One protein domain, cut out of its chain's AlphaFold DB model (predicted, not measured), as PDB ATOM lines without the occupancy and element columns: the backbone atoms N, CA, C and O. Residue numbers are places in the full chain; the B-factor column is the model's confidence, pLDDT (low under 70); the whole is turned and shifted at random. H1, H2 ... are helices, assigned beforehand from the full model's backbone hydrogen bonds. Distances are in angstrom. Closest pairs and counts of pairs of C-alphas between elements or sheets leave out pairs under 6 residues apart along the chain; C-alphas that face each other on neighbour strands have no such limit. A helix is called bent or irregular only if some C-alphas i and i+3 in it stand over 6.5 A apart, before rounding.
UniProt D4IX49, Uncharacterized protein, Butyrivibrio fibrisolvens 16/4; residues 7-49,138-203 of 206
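AT A GLANCE: This is residues 7 to 49 and 138 to 203 of the 206 residues of an uncharacterized protein of Butyrivibrio fibrisolvens 16/4 (UniProt D4IX49). A long slanting helix, H5, runs through the middle of a helical body: the first part of H2 and the arm H4a pack on it, and H3 packs steeply on its later part at one end. At the other end H1, the later part of H2 and the arm H4b gather loosely, and residues 16 to 27 link H1 to H2 along the side. The printed part has 109 residues with five named helices, H1, H2, H3, H4 and H5 in that order, and no named strand; the class is all helix. It is compact, with a radius of gyration of the C-alphas of 14.5 A, and its outline is rounded, spanning 36 by 30 by 26 A.

HOW THE PARTS SIT: H1, residues 7 to 15, is close but not clearly touching to H2, residues 28 to 45; the closest C-alphas, of Phe 9 and His 37, are 7.2 A apart. H2 is irregular, with C-alphas 31 and 34 7.9 A apart, and has a kink of 35 degrees near residue 35. With residues 28 to 36 alone it touches the hub H5, residues 182 to 202, closest at the C-alphas of Ile 28 and Met 189, 7.0 A; they run opposite ways at a shallow tilt of 34.5 degrees, only just short of steep. H3, residues 138 to 150, touches H5 at a steep tilt of 47 degrees, closest at the C-alphas of Thr 140 and Tyr 195, 5.7 A. H4, residues 153 to 177, was assigned as one helix by its hydrogen bonds but is bent, with C-alphas 165 and 168 7.3 A apart; its arms H4a, residues 153 to 165, and H4b, residues 168 to 177, stand at 56 degrees. H3 and H4a only just touch, only at the corner, with 3 pairs of C-alphas within 8 A, the closest those of Ser 147 and Arg 155, 6.1 A. H4a touches H5 at a steep tilt of 59 degrees, closest at the C-alphas of Tyr 158 and Val 190, 5.8 A. H1 and H4b are near each other, with 10 pairs of C-alphas within 10 A. Every O i to N i+4 pair is within hydrogen-bond range in H1, H3, H4a, H4b and H5, and 12 of 14 are in H2.

IN THESE COORDINATES: H1 begins at C-alpha 7 (15.601, -21.639, 7.362). H2 is 25.3 A long and H3 18.2 A. H4a is 18.3 A long. H5 is 30.3 A long and ends at C-alpha 202 (23.778, 13.789, 11.194).

THE WHOLE: The C-alphas farthest apart are those of Glu 7 and Phe 150, 41.1 A. Residues 50 to 137 are not printed, and C-alphas 49 and 138 are 24.8 A apart across this cut. The link from H1 to H2 is long. Residues 46 to 49 and 201 to 203 have pLDDT under 70.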
ATOM      1  N   GLU A   7      14.525 -20.819   7.921       90.38
ATOM      2  CA  GLU A   7      15.601 -21.639   7.362       90.38
ATOM      3  C   GLU A   7      15.647 -21.540   5.834       90.38
ATOM      4  O   GLU A   7      16.731 -21.379   5.269       90.38
ATOM      5  N   ASN A   8      14.487 -21.561   5.168       89.75
ATOM      6  CA  ASN A   8      14.402 -21.393   3.715       89.75
ATOM      7  C   ASN A   8      14.879 -19.996   3.296       89.75
ATOM      8  O   ASN A   8      15.659 -19.862   2.353       89.75
ATOM      9  N   PHE A   9      14.491 -18.960   4.045       92.44
ATOM     10  CA  PHE A   9      14.954 -17.594   3.799       92.44
ATOM     11  C   PHE A   9      16.470 -17.436   4.016       92.44
ATOM     12  O   PHE A   9      17.158 -16.841   3.190       92.44
ATOM     13  N   LEU A  10      17.024 -18.018   5.084       93.50
ATOM     14  CA  LEU A  10      18.469 -17.994   5.352       93.50
ATOM     15  C   LEU A  10      19.268 -18.762   4.288       93.50
ATOM     16  O   LEU A  10      20.369 -18.349   3.914       93.50
ATOM     17  N   LYS A  11      18.726 -19.878   3.786       94.88
ATOM     18  CA  LYS A  11      19.332 -20.633   2.683       94.88
ATOM     19  C   LYS A  11      19.356 -19.798   1.403       94.88
ATOM     20  O   LYS A  11      20.414 -19.704   0.783       94.88
ATOM     21  N   PHE A  12      18.241 -19.145   1.075       95.25
ATOM     22  CA  PHE A  12      18.152 -18.200  -0.037       95.25
ATOM     23  C   PHE A  12      19.199 -17.083   0.091       95.25
ATOM     24  O   PHE A  12      19.968 -16.841  -0.837       95.25
ATOM     25  N   GLU A  13      19.314 -16.451   1.265       95.44
ATOM     26  CA  GLU A  13      20.308 -15.392   1.502       95.44
ATOM     27  C   GLU A  13      21.746 -15.854   1.249       95.44
ATOM     28  O   GLU A  13      22.575 -15.082   0.757       95.44
ATOM     29  N   LYS A  14      22.053 -17.104   1.602       95.75
ATOM     30  CA  LYS A  14      23.372 -17.694   1.384       95.75
ATOM     31  C   LYS A  14      23.615 -18.000  -0.092       95.75
ATOM     32  O   LYS A  14      24.697 -17.696  -0.587       95.75
ATOM     33  N   GLU A  15      22.632 -18.578  -0.778       96.56
ATOM     34  CA  GLU A  15      22.710 -18.941  -2.199       96.56
ATOM     35  C   GLU A  15      22.949 -17.719  -3.089       96.56
ATOM     36  O   GLU A  15      23.860 -17.717  -3.915       96.56
ATOM     37  N   TYR A  16      22.198 -16.645  -2.855       95.81
ATOM     38  CA  TYR A  16      22.289 -15.412  -3.639       95.81
ATOM     39  C   TYR A  16      23.315 -14.412  -3.088       95.81
ATOM     40  O   TYR A  16      23.401 -13.277  -3.557       95.81
ATOM     41  N   ASN A  17      24.113 -14.823  -2.096       95.00
ATOM     42  CA  ASN A  17      25.129 -13.995  -1.447       95.00
ATOM     43  C   ASN A  17      24.590 -12.623  -0.986       95.00
ATOM     44  O   ASN A  17      25.268 -11.591  -1.063       95.00
ATOM     45  N   CYS A  18      23.350 -12.609  -0.499       94.50
ATOM     46  CA  CYS A  18      22.580 -11.394  -0.281       94.50
ATOM     47  C   CYS A  18      23.238 -10.424   0.710       94.50
ATOM     48  O   CYS A  18      23.202  -9.208   0.530       94.50
ATOM     49  N   ASN A  19      23.912 -10.953   1.734       92.81
ATOM     50  CA  ASN A  19      24.593 -10.152   2.756       92.81
ATOM     51  C   ASN A  19      25.753  -9.298   2.215       92.81
ATOM     52  O   ASN A  19      26.183  -8.361   2.887       92.81
ATOM     53  N   ASN A  20      26.250  -9.596   1.012       94.00
ATOM     54  CA  ASN A  20      27.312  -8.832   0.360       94.00
ATOM     55  C   ASN A  20      26.791  -7.830  -0.677       94.00
ATOM     56  O   ASN A  20      27.581  -7.062  -1.229       94.00
ATOM     57  N   ILE A  21      25.478  -7.795  -0.923       94.38
ATOM     58  CA  ILE A  21      24.874  -6.878  -1.886       94.38
ATOM     59  C   ILE A  21      24.994  -5.439  -1.382       94.38
ATOM     60  O   ILE A  21      24.580  -5.097  -0.268       94.38
ATOM     61  N   ARG A  22      25.541  -4.572  -2.237       94.88
ATOM     62  CA  ARG A  22      25.670  -3.138  -1.974       94.88
ATOM     63  C   ARG A  22      25.194  -2.325  -3.164       94.88
ATOM     64  O   ARG A  22      25.492  -2.661  -4.302       94.88
ATOM     65  N   VAL A  23      24.547  -1.201  -2.878       95.25
ATOM     66  CA  VAL A  23      24.144  -0.210  -3.887       95.25
ATOM     67  C   VAL A  23      24.781   1.118  -3.508       95.25
ATOM     68  O   VAL A  23      24.540   1.637  -2.420       95.25
ATOM     69  N   TYR A  24      25.684   1.617  -4.356       94.00
ATOM     70  CA  TYR A  24      26.552   2.770  -4.057       94.00
ATOM     71  C   TYR A  24      27.275   2.656  -2.694       94.00
ATOM     72  O   TYR A  24      27.384   3.622  -1.942       94.00
ATOM     73  N   GLY A  25      27.739   1.448  -2.348       92.38
ATOM     74  CA  GLY A  25      28.423   1.154  -1.080       92.38
ATOM     75  C   GLY A  25      27.502   0.947   0.131       92.38
ATOM     76  O   GLY A  25      27.979   0.544   1.192       92.38
ATOM     77  N   ILE A  26      26.191   1.155  -0.016       93.44
ATOM     78  CA  ILE A  26      25.204   0.975   1.055       93.44
ATOM     79  C   ILE A  26      24.793  -0.507   1.128       93.44
ATOM     80  O   ILE A  26      24.383  -1.050   0.100       93.44
ATOM     81  N   PRO A  27      24.868  -1.177   2.297       93.62
ATOM     82  CA  PRO A  27      24.466  -2.580   2.462       93.62
ATOM     83  C   PRO A  27      22.936  -2.725   2.537       93.62
ATOM     84  O   PRO A  27      22.375  -3.004   3.595       93.62
ATOM     85  N   ILE A  28      22.243  -2.485   1.420       92.06
ATOM     86  CA  ILE A  28      20.774  -2.392   1.381       92.06
ATOM     87  C   ILE A  28      20.092  -3.670   1.852       92.06
ATOM     88  O   ILE A  28      19.143  -3.579   2.629       92.06
ATOM     89  N   TRP A  29      20.601  -4.845   1.469       94.06
ATOM     90  CA  TRP A  29      20.013  -6.110   1.907       94.06
ATOM     91  C   TRP A  29      19.958  -6.199   3.436       94.06
ATOM     92  O   TRP A  29      18.900  -6.434   4.007       94.06
ATOM     93  N   SER A  30      21.063  -5.908   4.126       91.75
ATOM     94  CA  SER A  30      21.116  -5.942   5.593       91.75
ATOM     95  C   SER A  30      20.154  -4.952   6.255       91.75
ATOM     96  O   SER A  30      19.670  -5.220   7.352       91.75
ATOM     97  N   LEU A  31      19.865  -3.825   5.598       90.19
ATOM     98  CA  LEU A  31      18.922  -2.822   6.098       90.19
ATOM     99  C   LEU A  31      17.454  -3.224   5.899       90.19
ATOM    100  O   LEU A  31      16.604  -2.694   6.612       90.19
ATOM    101  N   TYR A  32      17.159  -4.110   4.943       90.50
ATOM    102  CA  TYR A  32      15.791  -4.434   4.521       90.50
ATOM    103  C   TYR A  32      15.399  -5.910   4.657       90.50
ATOM    104  O   TYR A  32      14.228  -6.240   4.494       90.50
ATOM    105  N   ARG A  33      16.333  -6.805   5.001       92.31
ATOM    106  CA  ARG A  33      16.097  -8.260   5.052       92.31
ATOM    107  C   ARG A  33      14.884  -8.660   5.892       92.31
ATOM    108  O   ARG A  33      14.157  -9.570   5.515       92.31
ATOM    109  N   TYR A  34      14.645  -7.963   7.004       90.50
ATOM    110  CA  TYR A  34      13.498  -8.230   7.869       90.50
ATOM    111  C   TYR A  34      12.174  -7.845   7.211       90.50
ATOM    112  O   TYR A  34      11.214  -8.596   7.336       90.50
ATOM    113  N   GLU A  35      12.128  -6.731   6.479       90.25
ATOM    114  CA  GLU A  35      10.920  -6.300   5.768       90.25
ATOM    115  C   GLU A  35      10.607  -7.226   4.592       90.25
ATOM    116  O   GLU A  35       9.462  -7.634   4.436       90.25
ATOM    117  N   ILE A  36      11.628  -7.657   3.840       91.75
ATOM    118  CA  ILE A  36      11.469  -8.659   2.772       91.75
ATOM    119  C   ILE A  36      10.891  -9.955   3.351       91.75
ATOM    120  O   ILE A  36       9.889 -10.471   2.865       91.75
ATOM    121  N   HIS A  37      11.487 -10.471   4.428       90.75
ATOM    122  CA  HIS A  37      11.015 -11.691   5.078       90.75
ATOM    123  C   HIS A  37       9.593 -11.543   5.651       90.75
ATOM    124  O   HIS A  37       8.780 -12.461   5.532       90.75
ATOM    125  N   ASN A  38       9.269 -10.394   6.249       87.88
ATOM    126  CA  ASN A  38       7.926 -10.109   6.752       87.88
ATOM    127  C   ASN A  38       6.902 -10.026   5.617       87.88
ATOM    128  O   ASN A  38       5.793 -10.534   5.773       87.88
ATOM    129  N   GLU A  39       7.268  -9.429   4.483       88.38
ATOM    130  CA  GLU A  39       6.396  -9.340   3.314       88.38
ATOM    131  C   GLU A  39       6.130 -10.721   2.711       88.38
ATOM    132  O   GLU A  39       4.970 -11.046   2.454       88.38
ATOM    133  N   ILE A  40       7.163 -11.568   2.591       89.69
ATOM    134  CA  ILE A  40       7.001 -12.975   2.192       89.69
ATOM    135  C   ILE A  40       5.991 -13.648   3.127       89.69
ATOM    136  O   ILE A  40       4.960 -14.142   2.680       89.69
ATOM    137  N   LYS A  41       6.228 -13.591   4.445       86.69
ATOM    138  CA  LYS A  41       5.346 -14.218   5.443       86.69
ATOM    139  C   LYS A  41       3.910 -13.709   5.397       86.69
ATOM    140  O   LYS A  41       2.977 -14.494   5.580       86.69
ATOM    141  N   LYS A  42       3.724 -12.404   5.198       85.06
ATOM    142  CA  LYS A  42       2.404 -11.771   5.122       85.06
ATOM    143  C   LYS A  42       1.602 -12.324   3.948       85.06
ATOM    144  O   LYS A  42       0.425 -12.629   4.123       85.06
ATOM    145  N   GLN A  43       2.233 -12.461   2.783       83.12
ATOM    146  CA  GLN A  43       1.563 -12.908   1.563       83.12
ATOM    147  C   GLN A  43       1.354 -14.429   1.506       83.12
ATOM    148  O   GLN A  43       0.393 -14.880   0.893       83.12
ATOM    149  N   THR A  44       2.185 -15.224   2.185       81.38
ATOM    150  CA  THR A  44       2.090 -16.695   2.134       81.38
ATOM    151  C   THR A  44       1.312 -17.322   3.288       81.38
ATOM    152  O   THR A  44       0.634 -18.323   3.086       81.38
ATOM    153  N   VAL A  45       1.421 -16.779   4.505       77.81
ATOM    154  CA  VAL A  45       0.810 -17.359   5.724       77.81
ATOM    155  C   VAL A  45      -0.413 -16.548   6.174       77.81
ATOM    156  O   VAL A  45      -1.040 -16.857   7.183       77.81
ATOM    157  N   GLY A  46      -0.766 -15.479   5.451       65.06
ATOM    158  CA  GLY A  46      -1.947 -14.665   5.745       65.06
ATOM    159  C   GLY A  46      -1.896 -13.964   7.104       65.06
ATOM    160  O   GLY A  46      -2.936 -13.574   7.632       65.06
ATOM    161  N   ARG A  47      -0.704 -13.792   7.699       57.75
ATOM    162  CA  ARG A  47      -0.567 -13.011   8.933       57.75
ATOM    163  C   ARG A  47      -0.824 -11.546   8.615       57.75
ATOM    164  O   ARG A  47       0.054 -10.818   8.156       57.75
ATOM    165  N   VAL A  48      -2.057 -11.132   8.878       50.28
ATOM    166  CA  VAL A  48      -2.451  -9.734   8.973       50.28
ATOM    167  C   VAL A  48      -1.608  -9.135  10.088       50.28
ATOM    168  O   VAL A  48      -1.733  -9.516  11.248       50.28
ATOM    169  N   SER A  49      -0.690  -8.250   9.718       48.59
ATOM    170  CA  SER A  49       0.043  -7.405  10.651       48.59
ATOM    171  C   SER A  49      -0.934  -6.814  11.669       48.59
ATOM    172  O   SER A  49      -1.840  -6.069  11.285       48.59
ATOM    173  N   PHE A 138      12.586  13.148  10.918       78.12
ATOM    174  CA  PHE A 138      11.947  14.330  10.336       78.12
ATOM    175  C   PHE A 138      12.679  14.854   9.097       78.12
ATOM    176  O   PHE A 138      12.063  15.013   8.041       78.12
ATOM    177  N   LYS A 139      14.000  15.069   9.193       76.69
ATOM    178  CA  LYS A 139      14.821  15.494   8.043       76.69
ATOM    179  C   LYS A 139      14.703  14.505   6.890       76.69
ATOM    180  O   LYS A 139      14.547  14.904   5.737       76.69
ATOM    181  N   THR A 140      14.727  13.222   7.222       79.94
ATOM    182  CA  THR A 140      14.611  12.170   6.223       79.94
ATOM    183  C   THR A 140      13.225  12.123   5.589       79.94
ATOM    184  O   THR A 140      13.125  12.084   4.369       79.94
ATOM    185  N   ASN A 141      12.158  12.221   6.380       82.44
ATOM    186  CA  ASN A 141      10.779  12.257   5.894       82.44
ATOM    187  C   ASN A 141      10.545  13.416   4.924       82.44
ATOM    188  O   ASN A 141       9.865  13.242   3.914       82.44
ATOM    189  N   ILE A 142      11.110  14.595   5.205       84.38
ATOM    190  CA  ILE A 142      11.057  15.728   4.273       84.38
ATOM    191  C   ILE A 142      11.801  15.384   2.984       84.38
ATOM    192  O   ILE A 142      11.236  15.538   1.905       84.38
ATOM    193  N   ALA A 143      13.041  14.899   3.082       86.19
ATOM    194  CA  ALA A 143      13.845  14.565   1.909       86.19
ATOM    195  C   ALA A 143      13.163  13.514   1.021       86.19
ATOM    196  O   ALA A 143      13.080  13.706  -0.189       86.19
ATOM    197  N   VAL A 144      12.606  12.460   1.621       87.38
ATOM    198  CA  VAL A 144      11.841  11.414   0.933       87.38
ATOM    199  C   VAL A 144      10.609  12.005   0.250       87.38
ATOM    200  O   VAL A 144      10.464  11.850  -0.962       87.38
ATOM    201  N   LYS A 145       9.769  12.769   0.966       87.69
ATOM    202  CA  LYS A 145       8.563  13.399   0.391       87.69
ATOM    203  C   LYS A 145       8.880  14.333  -0.773       87.69
ATOM    204  O   LYS A 145       8.184  14.311  -1.784       87.69
ATOM    205  N   LEU A 146       9.923  15.153  -0.642       88.88
ATOM    206  CA  LEU A 146      10.378  16.023  -1.729       88.88
ATOM    207  C   LEU A 146      10.924  15.194  -2.897       88.88
ATOM    208  O   LEU A 146      10.641  15.512  -4.049       88.88
ATOM    209  N   SER A 147      11.653  14.108  -2.616       91.38
ATOM    210  CA  SER A 147      12.191  13.223  -3.652       91.38
ATOM    211  C   SER A 147      11.092  12.569  -4.485       91.38
ATOM    212  O   SER A 147      11.243  12.503  -5.702       91.38
ATOM    213  N   HIS A 148       9.998  12.152  -3.838       89.25
ATOM    214  CA  HIS A 148       8.789  11.623  -4.467       89.25
ATOM    215  C   HIS A 148       8.095  12.702  -5.295       89.25
ATOM    216  O   HIS A 148       7.934  12.550  -6.501       89.25
ATOM    217  N   LYS A 149       7.763  13.840  -4.669       90.69
ATOM    218  CA  LYS A 149       7.016  14.932  -5.313       90.69
ATOM    219  C   LYS A 149       7.705  15.469  -6.567       90.69
ATOM    220  O   LYS A 149       7.035  15.781  -7.544       90.69
ATOM    221  N   PHE A 150       9.025  15.619  -6.523       92.81
ATOM    222  CA  PHE A 150       9.797  16.209  -7.617       92.81
ATOM    223  C   PHE A 150      10.508  15.178  -8.490       92.81
ATOM    224  O   PHE A 150      11.216  15.572  -9.413       92.81
ATOM    225  N   ASN A 151      10.361  13.881  -8.193       90.75
ATOM    226  CA  ASN A 151      11.049  12.783  -8.874       90.75
ATOM    227  C   ASN A 151      12.519  13.117  -9.196       90.75
ATOM    228  O   ASN A 151      12.959  13.132 -10.350       90.75
ATOM    229  N   THR A 152      13.255  13.506  -8.154       92.81
ATOM    230  CA  THR A 152      14.596  14.085  -8.312       92.81
ATOM    231  C   THR A 152      15.552  13.147  -9.053       92.81
ATOM    232  O   THR A 152      15.445  11.925  -8.946       92.81
ATOM    233  N   THR A 153      16.561  13.701  -9.733       94.50
ATOM    234  CA  THR A 153      17.623  12.920 -10.401       94.50
ATOM    235  C   THR A 153      18.269  11.904  -9.460       94.50
ATOM    236  O   THR A 153      18.584  10.786  -9.862       94.50
ATOM    237  N   LYS A 154      18.411  12.265  -8.180       93.81
ATOM    238  CA  LYS A 154      18.922  11.379  -7.135       93.81
ATOM    239  C   LYS A 154      18.007  10.175  -6.894       93.81
ATOM    240  O   LYS A 154      18.512   9.060  -6.832       93.81
ATOM    241  N   ARG A 155      16.684  10.382  -6.806       94.56
ATOM    242  CA  ARG A 155      15.703   9.290  -6.674       94.56
ATOM    243  C   ARG A 155      15.777   8.359  -7.880       94.56
ATOM    244  O   ARG A 155      16.019   7.181  -7.685       94.56
ATOM    245  N   LYS A 156      15.711   8.899  -9.103       96.00
ATOM    246  CA  LYS A 156      15.830   8.115 -10.348       96.00
ATOM    247  C   LYS A 156      17.105   7.267 -10.386       96.00
ATOM    248  O   LYS A 156      17.062   6.095 -10.741       96.00
ATOM    249  N   ARG A 157      18.238   7.848  -9.978       96.38
ATOM    250  CA  ARG A 157      19.524   7.140  -9.876       96.38
ATOM    251  C   ARG A 157      19.478   5.987  -8.867       96.38
ATOM    252  O   ARG A 157      20.098   4.953  -9.103       96.38
ATOM    253  N   TYR A 158      18.802   6.176  -7.735       95.81
ATOM    254  CA  TYR A 158      18.642   5.139  -6.713       95.81
ATOM    255  C   TYR A 158      17.695   4.044  -7.153       95.81
ATOM    256  O   TYR A 158      18.079   2.889  -7.053       95.81
ATOM    257  N   THR A 159      16.542   4.399  -7.716       96.75
ATOM    258  CA  THR A 159      15.603   3.448  -8.315       96.75
ATOM    259  C   THR A 159      16.327   2.551  -9.308       96.75
ATOM    260  O   THR A 159      16.413   1.353  -9.075       96.75
ATOM    261  N   LYS A 160      17.005   3.138 -10.301       96.81
ATOM    262  CA  LYS A 160      17.775   2.378 -11.289       96.81
ATOM    263  C   LYS A 160      18.840   1.476 -10.650       96.81
ATOM    264  O   LYS A 160      18.965   0.317 -11.019       96.81
ATOM    265  N   GLY A 161      19.590   1.986  -9.671       96.19
ATOM    266  CA  GLY A 161      20.614   1.193  -8.984       96.19
ATOM    267  C   GLY A 161      20.042   0.019  -8.180       96.19
ATOM    268  O   GLY A 161      20.669  -1.034  -8.115       96.19
ATOM    269  N   ILE A 162      18.861   0.182  -7.580       96.62
ATOM    270  CA  ILE A 162      18.156  -0.908  -6.897       96.62
ATOM    271  C   ILE A 162      17.620  -1.908  -7.921       96.62
ATOM    272  O   ILE A 162      17.867  -3.095  -7.763       96.62
ATOM    273  N   GLU A 163      16.954  -1.452  -8.982       96.50
ATOM    274  CA  GLU A 163      16.421  -2.316 -10.044       96.50
ATOM    275  C   GLU A 163      17.520  -3.174 -10.688       96.50
ATOM    276  O   GLU A 163      17.350  -4.381 -10.846       96.50
ATOM    277  N   GLU A 164      18.677  -2.579 -11.000       96.31
ATOM    278  CA  GLU A 164      19.820  -3.280 -11.599       96.31
ATOM    279  C   GLU A 164      20.409  -4.346 -10.666       96.31
ATOM    280  O   GLU A 164      20.746  -5.443 -11.108       96.31
ATOM    281  N   VAL A 165      20.532  -4.040  -9.372       95.38
ATOM    282  CA  VAL A 165      21.197  -4.925  -8.403       95.38
ATOM    283  C   VAL A 165      20.246  -5.981  -7.833       95.38
ATOM    284  O   VAL A 165      20.645  -7.126  -7.625       95.38
ATOM    285  N   PHE A 166      18.989  -5.619  -7.583       95.38
ATOM    286  CA  PHE A 166      17.995  -6.482  -6.941       95.38
ATOM    287  C   PHE A 166      17.007  -7.118  -7.921       95.38
ATOM    288  O   PHE A 166      16.300  -8.038  -7.521       95.38
ATOM    289  N   GLY A 167      16.958  -6.710  -9.193       94.19
ATOM    290  CA  GLY A 167      16.007  -7.258 -10.168       94.19
ATOM    291  C   GLY A 167      16.040  -8.781 -10.270       94.19
ATOM    292  O   GLY A 167      14.999  -9.432 -10.214       94.19
ATOM    293  N   ASN A 168      17.233  -9.374 -10.332       94.38
ATOM    294  CA  ASN A 168      17.368 -10.834 -10.356       94.38
ATOM    295  C   ASN A 168      17.055 -11.482  -9.001       94.38
ATOM    296  O   ASN A 168      16.551 -12.600  -8.967       94.38
ATOM    297  N   ILE A 169      17.314 -10.779  -7.895       95.50
ATOM    298  CA  ILE A 169      17.018 -11.263  -6.543       95.50
ATOM    299  C   ILE A 169      15.510 -11.335  -6.322       95.50
ATOM    300  O   ILE A 169      15.018 -12.346  -5.837       95.50
ATOM    301  N   PHE A 170      14.758 -10.310  -6.724       95.62
ATOM    302  CA  PHE A 170      13.302 -10.317  -6.596       95.62
ATOM    303  C   PHE A 170      12.640 -11.350  -7.503       95.62
ATOM    304  O   PHE A 170      11.741 -12.043  -7.044       95.62
ATOM    305  N   LYS A 171      13.142 -11.556  -8.726       95.38
ATOM    306  CA  LYS A 171      12.700 -12.680  -9.572       95.38
ATOM    307  C   LYS A 171      12.965 -14.037  -8.917       95.38
ATOM    308  O   LYS A 171      12.161 -14.957  -9.032       95.38
ATOM    309  N   ALA A 172      14.098 -14.178  -8.230       95.06
ATOM    310  CA  ALA A 172      14.408 -15.394  -7.491       95.06
ATOM    311  C   ALA A 172      13.498 -15.576  -6.266       95.06
ATOM    312  O   ALA A 172      13.059 -16.693  -6.010       95.06
ATOM    313  N   ILE A 173      13.163 -14.494  -5.554       93.50
ATOM    314  CA  ILE A 173      12.178 -14.501  -4.460       93.50
ATOM    315  C   ILE A 173      10.805 -14.922  -4.983       93.50
ATOM    316  O   ILE A 173      10.176 -15.796  -4.395       93.50
ATOM    317  N   GLU A 174      10.353 -14.340  -6.093       94.12
ATOM    318  CA  GLU A 174       9.077 -14.676  -6.721       94.12
ATOM    319  C   GLU A 174       9.030 -16.159  -7.102       94.12
ATOM    320  O   GLU A 174       8.064 -16.853  -6.798       94.12
ATOM    321  N   LYS A 175      10.111 -16.680  -7.687       93.44
ATOM    322  CA  LYS A 175      10.217 -18.094  -8.054       93.44
ATOM    323  C   LYS A 175      10.220 -19.036  -6.842       93.44
ATOM    324  O   LYS A 175       9.577 -20.080  -6.897       93.44
ATOM    325  N   GLU A 176      10.969 -18.705  -5.792       91.88
ATOM    326  CA  GLU A 176      11.154 -19.571  -4.615       91.88
ATOM    327  C   GLU A 176       9.941 -19.528  -3.675       91.88
ATOM    328  O   GLU A 176       9.486 -20.558  -3.177       91.88
ATOM    329  N   PHE A 177       9.401 -18.331  -3.442       90.88
ATOM    330  CA  PHE A 177       8.377 -18.077  -2.428       90.88
ATOM    331  C   PHE A 177       6.994 -17.761  -3.013       90.88
ATOM    332  O   PHE A 177       6.026 -17.720  -2.257       90.88
ATOM    333  N   GLY A 178       6.875 -17.558  -4.329       89.19
ATOM    334  CA  GLY A 178       5.604 -17.248  -4.995       89.19
ATOM    335  C   GLY A 178       5.108 -15.821  -4.756       89.19
ATOM    336  O   GLY A 178       3.911 -15.573  -4.870       89.19
ATOM    337  N   VAL A 179       5.998 -14.903  -4.366       89.06
ATOM    338  CA  VAL A 179       5.644 -13.538  -3.962       89.06
ATOM    339  C   VAL A 179       6.292 -12.514  -4.886       89.06
ATOM    340  O   VAL A 179       7.513 -12.349  -4.859       89.06
ATOM    341  N   ASP A 180       5.470 -11.780  -5.637       92.31
ATOM    342  CA  ASP A 180       5.907 -10.572  -6.335       92.31
ATOM    343  C   ASP A 180       5.825  -9.366  -5.389       92.31
ATOM    344  O   ASP A 180       4.777  -9.019  -4.837       92.31
ATOM    345  N   MET A 181       6.975  -8.741  -5.168       90.75
ATOM    346  CA  MET A 181       7.123  -7.563  -4.319       90.75
ATOM    347  C   MET A 181       8.056  -6.520  -4.929       90.75
ATOM    348  O   MET A 181       8.508  -5.624  -4.212       90.75
ATOM    349  N   PHE A 182       8.365  -6.641  -6.226       92.69
ATOM    350  CA  PHE A 182       9.407  -5.850  -6.875       92.69
ATOM    351  C   PHE A 182       9.157  -4.344  -6.729       92.69
ATOM    352  O   PHE A 182       9.938  -3.658  -6.071       92.69
ATOM    353  N   ASP A 183       8.035  -3.842  -7.247       89.81
ATOM    354  CA  ASP A 183       7.738  -2.402  -7.265       89.81
ATOM    355  C   ASP A 183       7.678  -1.802  -5.856       89.81
ATOM    356  O   ASP A 183       8.262  -0.750  -5.579       89.81
ATOM    357  N   LYS A 184       7.009  -2.508  -4.936       89.69
ATOM    358  CA  LYS A 184       6.873  -2.085  -3.539       89.69
ATOM    359  C   LYS A 184       8.238  -1.989  -2.857       89.69
ATOM    360  O   LYS A 184       8.543  -0.979  -2.228       89.69
ATOM    361  N   MET A 185       9.055  -3.037  -2.964       92.19
ATOM    362  CA  MET A 185      10.344  -3.093  -2.279       92.19
ATOM    363  C   MET A 185      11.373  -2.157  -2.905       92.19
ATOM    364  O   MET A 185      12.187  -1.599  -2.174       92.19
ATOM    365  N   VAL A 186      11.336  -1.935  -4.223       94.38
ATOM    366  CA  VAL A 186      12.199  -0.945  -4.883       94.38
ATOM    367  C   VAL A 186      11.954   0.443  -4.291       94.38
ATOM    368  O   VAL A 186      12.908   1.097  -3.864       94.38
ATOM    369  N   ASP A 187      10.696   0.879  -4.211       92.00
ATOM    370  CA  ASP A 187      10.342   2.200  -3.674       92.00
ATOM    371  C   ASP A 187      10.794   2.371  -2.213       92.00
ATOM    372  O   ASP A 187      11.459   3.346  -1.843       92.00
ATOM    373  N   GLU A 188      10.522   1.353  -1.404       91.94
ATOM    374  CA  GLU A 188      10.878   1.279   0.009       91.94
ATOM    375  C   GLU A 188      12.400   1.257   0.265       91.94
ATOM    376  O   GLU A 188      12.917   1.953   1.151       91.94
ATOM    377  N   MET A 189      13.158   0.504  -0.537       94.69
ATOM    378  CA  MET A 189      14.623   0.467  -0.466       94.69
ATOM    379  C   MET A 189      15.246   1.798  -0.890       94.69
ATOM    380  O   MET A 189      16.211   2.248  -0.265       94.69
ATOM    381  N   VAL A 190      14.689   2.459  -1.910       94.44
ATOM    382  CA  VAL A 190      15.118   3.802  -2.323       94.44
ATOM    383  C   VAL A 190      14.914   4.793  -1.186       94.44
ATOM    384  O   VAL A 190      15.834   5.550  -0.864       94.44
ATOM    385  N   ASP A 191      13.760   4.766  -0.521       92.06
ATOM    386  CA  ASP A 191      13.515   5.604   0.651       92.06
ATOM    387  C   ASP A 191      14.552   5.317   1.747       92.06
ATOM    388  O   ASP A 191      15.154   6.248   2.296       92.06
ATOM    389  N   ARG A 192      14.879   4.043   2.000       90.19
ATOM    390  CA  ARG A 192      15.917   3.653   2.971       90.19
ATOM    391  C   ARG A 192      17.313   4.168   2.623       90.19
ATOM    392  O   ARG A 192      18.078   4.482   3.538       90.19
ATOM    393  N   MET A 193      17.650   4.313   1.343       92.38
ATOM    394  CA  MET A 193      18.910   4.948   0.930       92.38
ATOM    395  C   MET A 193      18.979   6.409   1.382       92.38
ATOM    396  O   MET A 193      20.022   6.842   1.877       92.38
ATOM    397  N   TYR A 194      17.872   7.157   1.295       90.62
ATOM    398  CA  TYR A 194      17.807   8.515   1.850       90.62
ATOM    399  C   TYR A 194      18.003   8.513   3.367       90.62
ATOM    400  O   TYR A 194      18.769   9.337   3.868       90.62
ATOM    401  N   TYR A 195      17.370   7.574   4.087       87.25
ATOM    402  CA  TYR A 195      17.598   7.393   5.528       87.25
ATOM    403  C   TYR A 195      19.074   7.186   5.834       87.25
ATOM    404  O   TYR A 195      19.623   7.920   6.650       87.25
ATOM    405  N   TYR A 196      19.724   6.237   5.163       88.31
ATOM    406  CA  TYR A 196      21.124   5.905   5.412       88.31
ATOM    407  C   TYR A 196      22.066   7.096   5.185       88.31
ATOM    408  O   TYR A 196      22.940   7.375   6.003       88.31
ATOM    409  N   GLU A 197      21.894   7.834   4.090       87.62
ATOM    410  CA  GLU A 197      22.773   8.965   3.787       87.62
ATOM    411  C   GLU A 197      22.555  10.157   4.713       87.62
ATOM    412  O   GLU A 197      23.511  10.821   5.116       87.62
ATOM    413  N   ILE A 198      21.301  10.456   5.049       82.88
ATOM    414  CA  ILE A 198      20.982  11.581   5.925       82.88
ATOM    415  C   ILE A 198      21.446  11.278   7.349       82.88
ATOM    416  O   ILE A 198      22.065  12.139   7.972       82.88
ATOM    417  N   THR A 199      21.229  10.059   7.848       77.44
ATOM    418  CA  THR A 199      21.690   9.664   9.188       77.44
ATOM    419  C   THR A 199      23.213   9.668   9.282       77.44
ATOM    420  O   THR A 199      23.742  10.227  10.243       77.44
ATOM    421  N   LYS A 200      23.928   9.168   8.262       77.81
ATOM    422  CA  LYS A 200      25.402   9.192   8.204       77.81
ATOM    423  C   LYS A 200      25.983  10.604   8.350       77.81
ATOM    424  O   LYS A 200      27.054  10.760   8.923       77.81
ATOM    425  N   ASN A 201      25.277  11.619   7.855       68.50
ATOM    426  CA  ASN A 201      25.710  13.017   7.923       68.50
ATOM    427  C   ASN A 201      25.235  13.755   9.188       68.50
ATOM    428  O   ASN A 201      25.686  14.869   9.443       68.50
ATOM    429  N   ILE A 202      24.303  13.181   9.960       62.84
ATOM    430  CA  ILE A 202      23.778  13.789  11.194       62.84
ATOM    431  C   ILE A 202      24.594  13.382  12.419       62.84
ATOM    432  O   ILE A 202      24.668  14.168  13.361       62.84
ATOM    433  N   VAL A 203      25.192  12.189  12.424       52.28
ATOM    434  CA  VAL A 203      26.032  11.736  13.539       52.28
ATOM    435  C   VAL A 203      27.271  12.638  13.600       52.28
ATOM    436  O   VAL A 203      28.074  12.618  12.663       52.28
TER     437      VAL A 203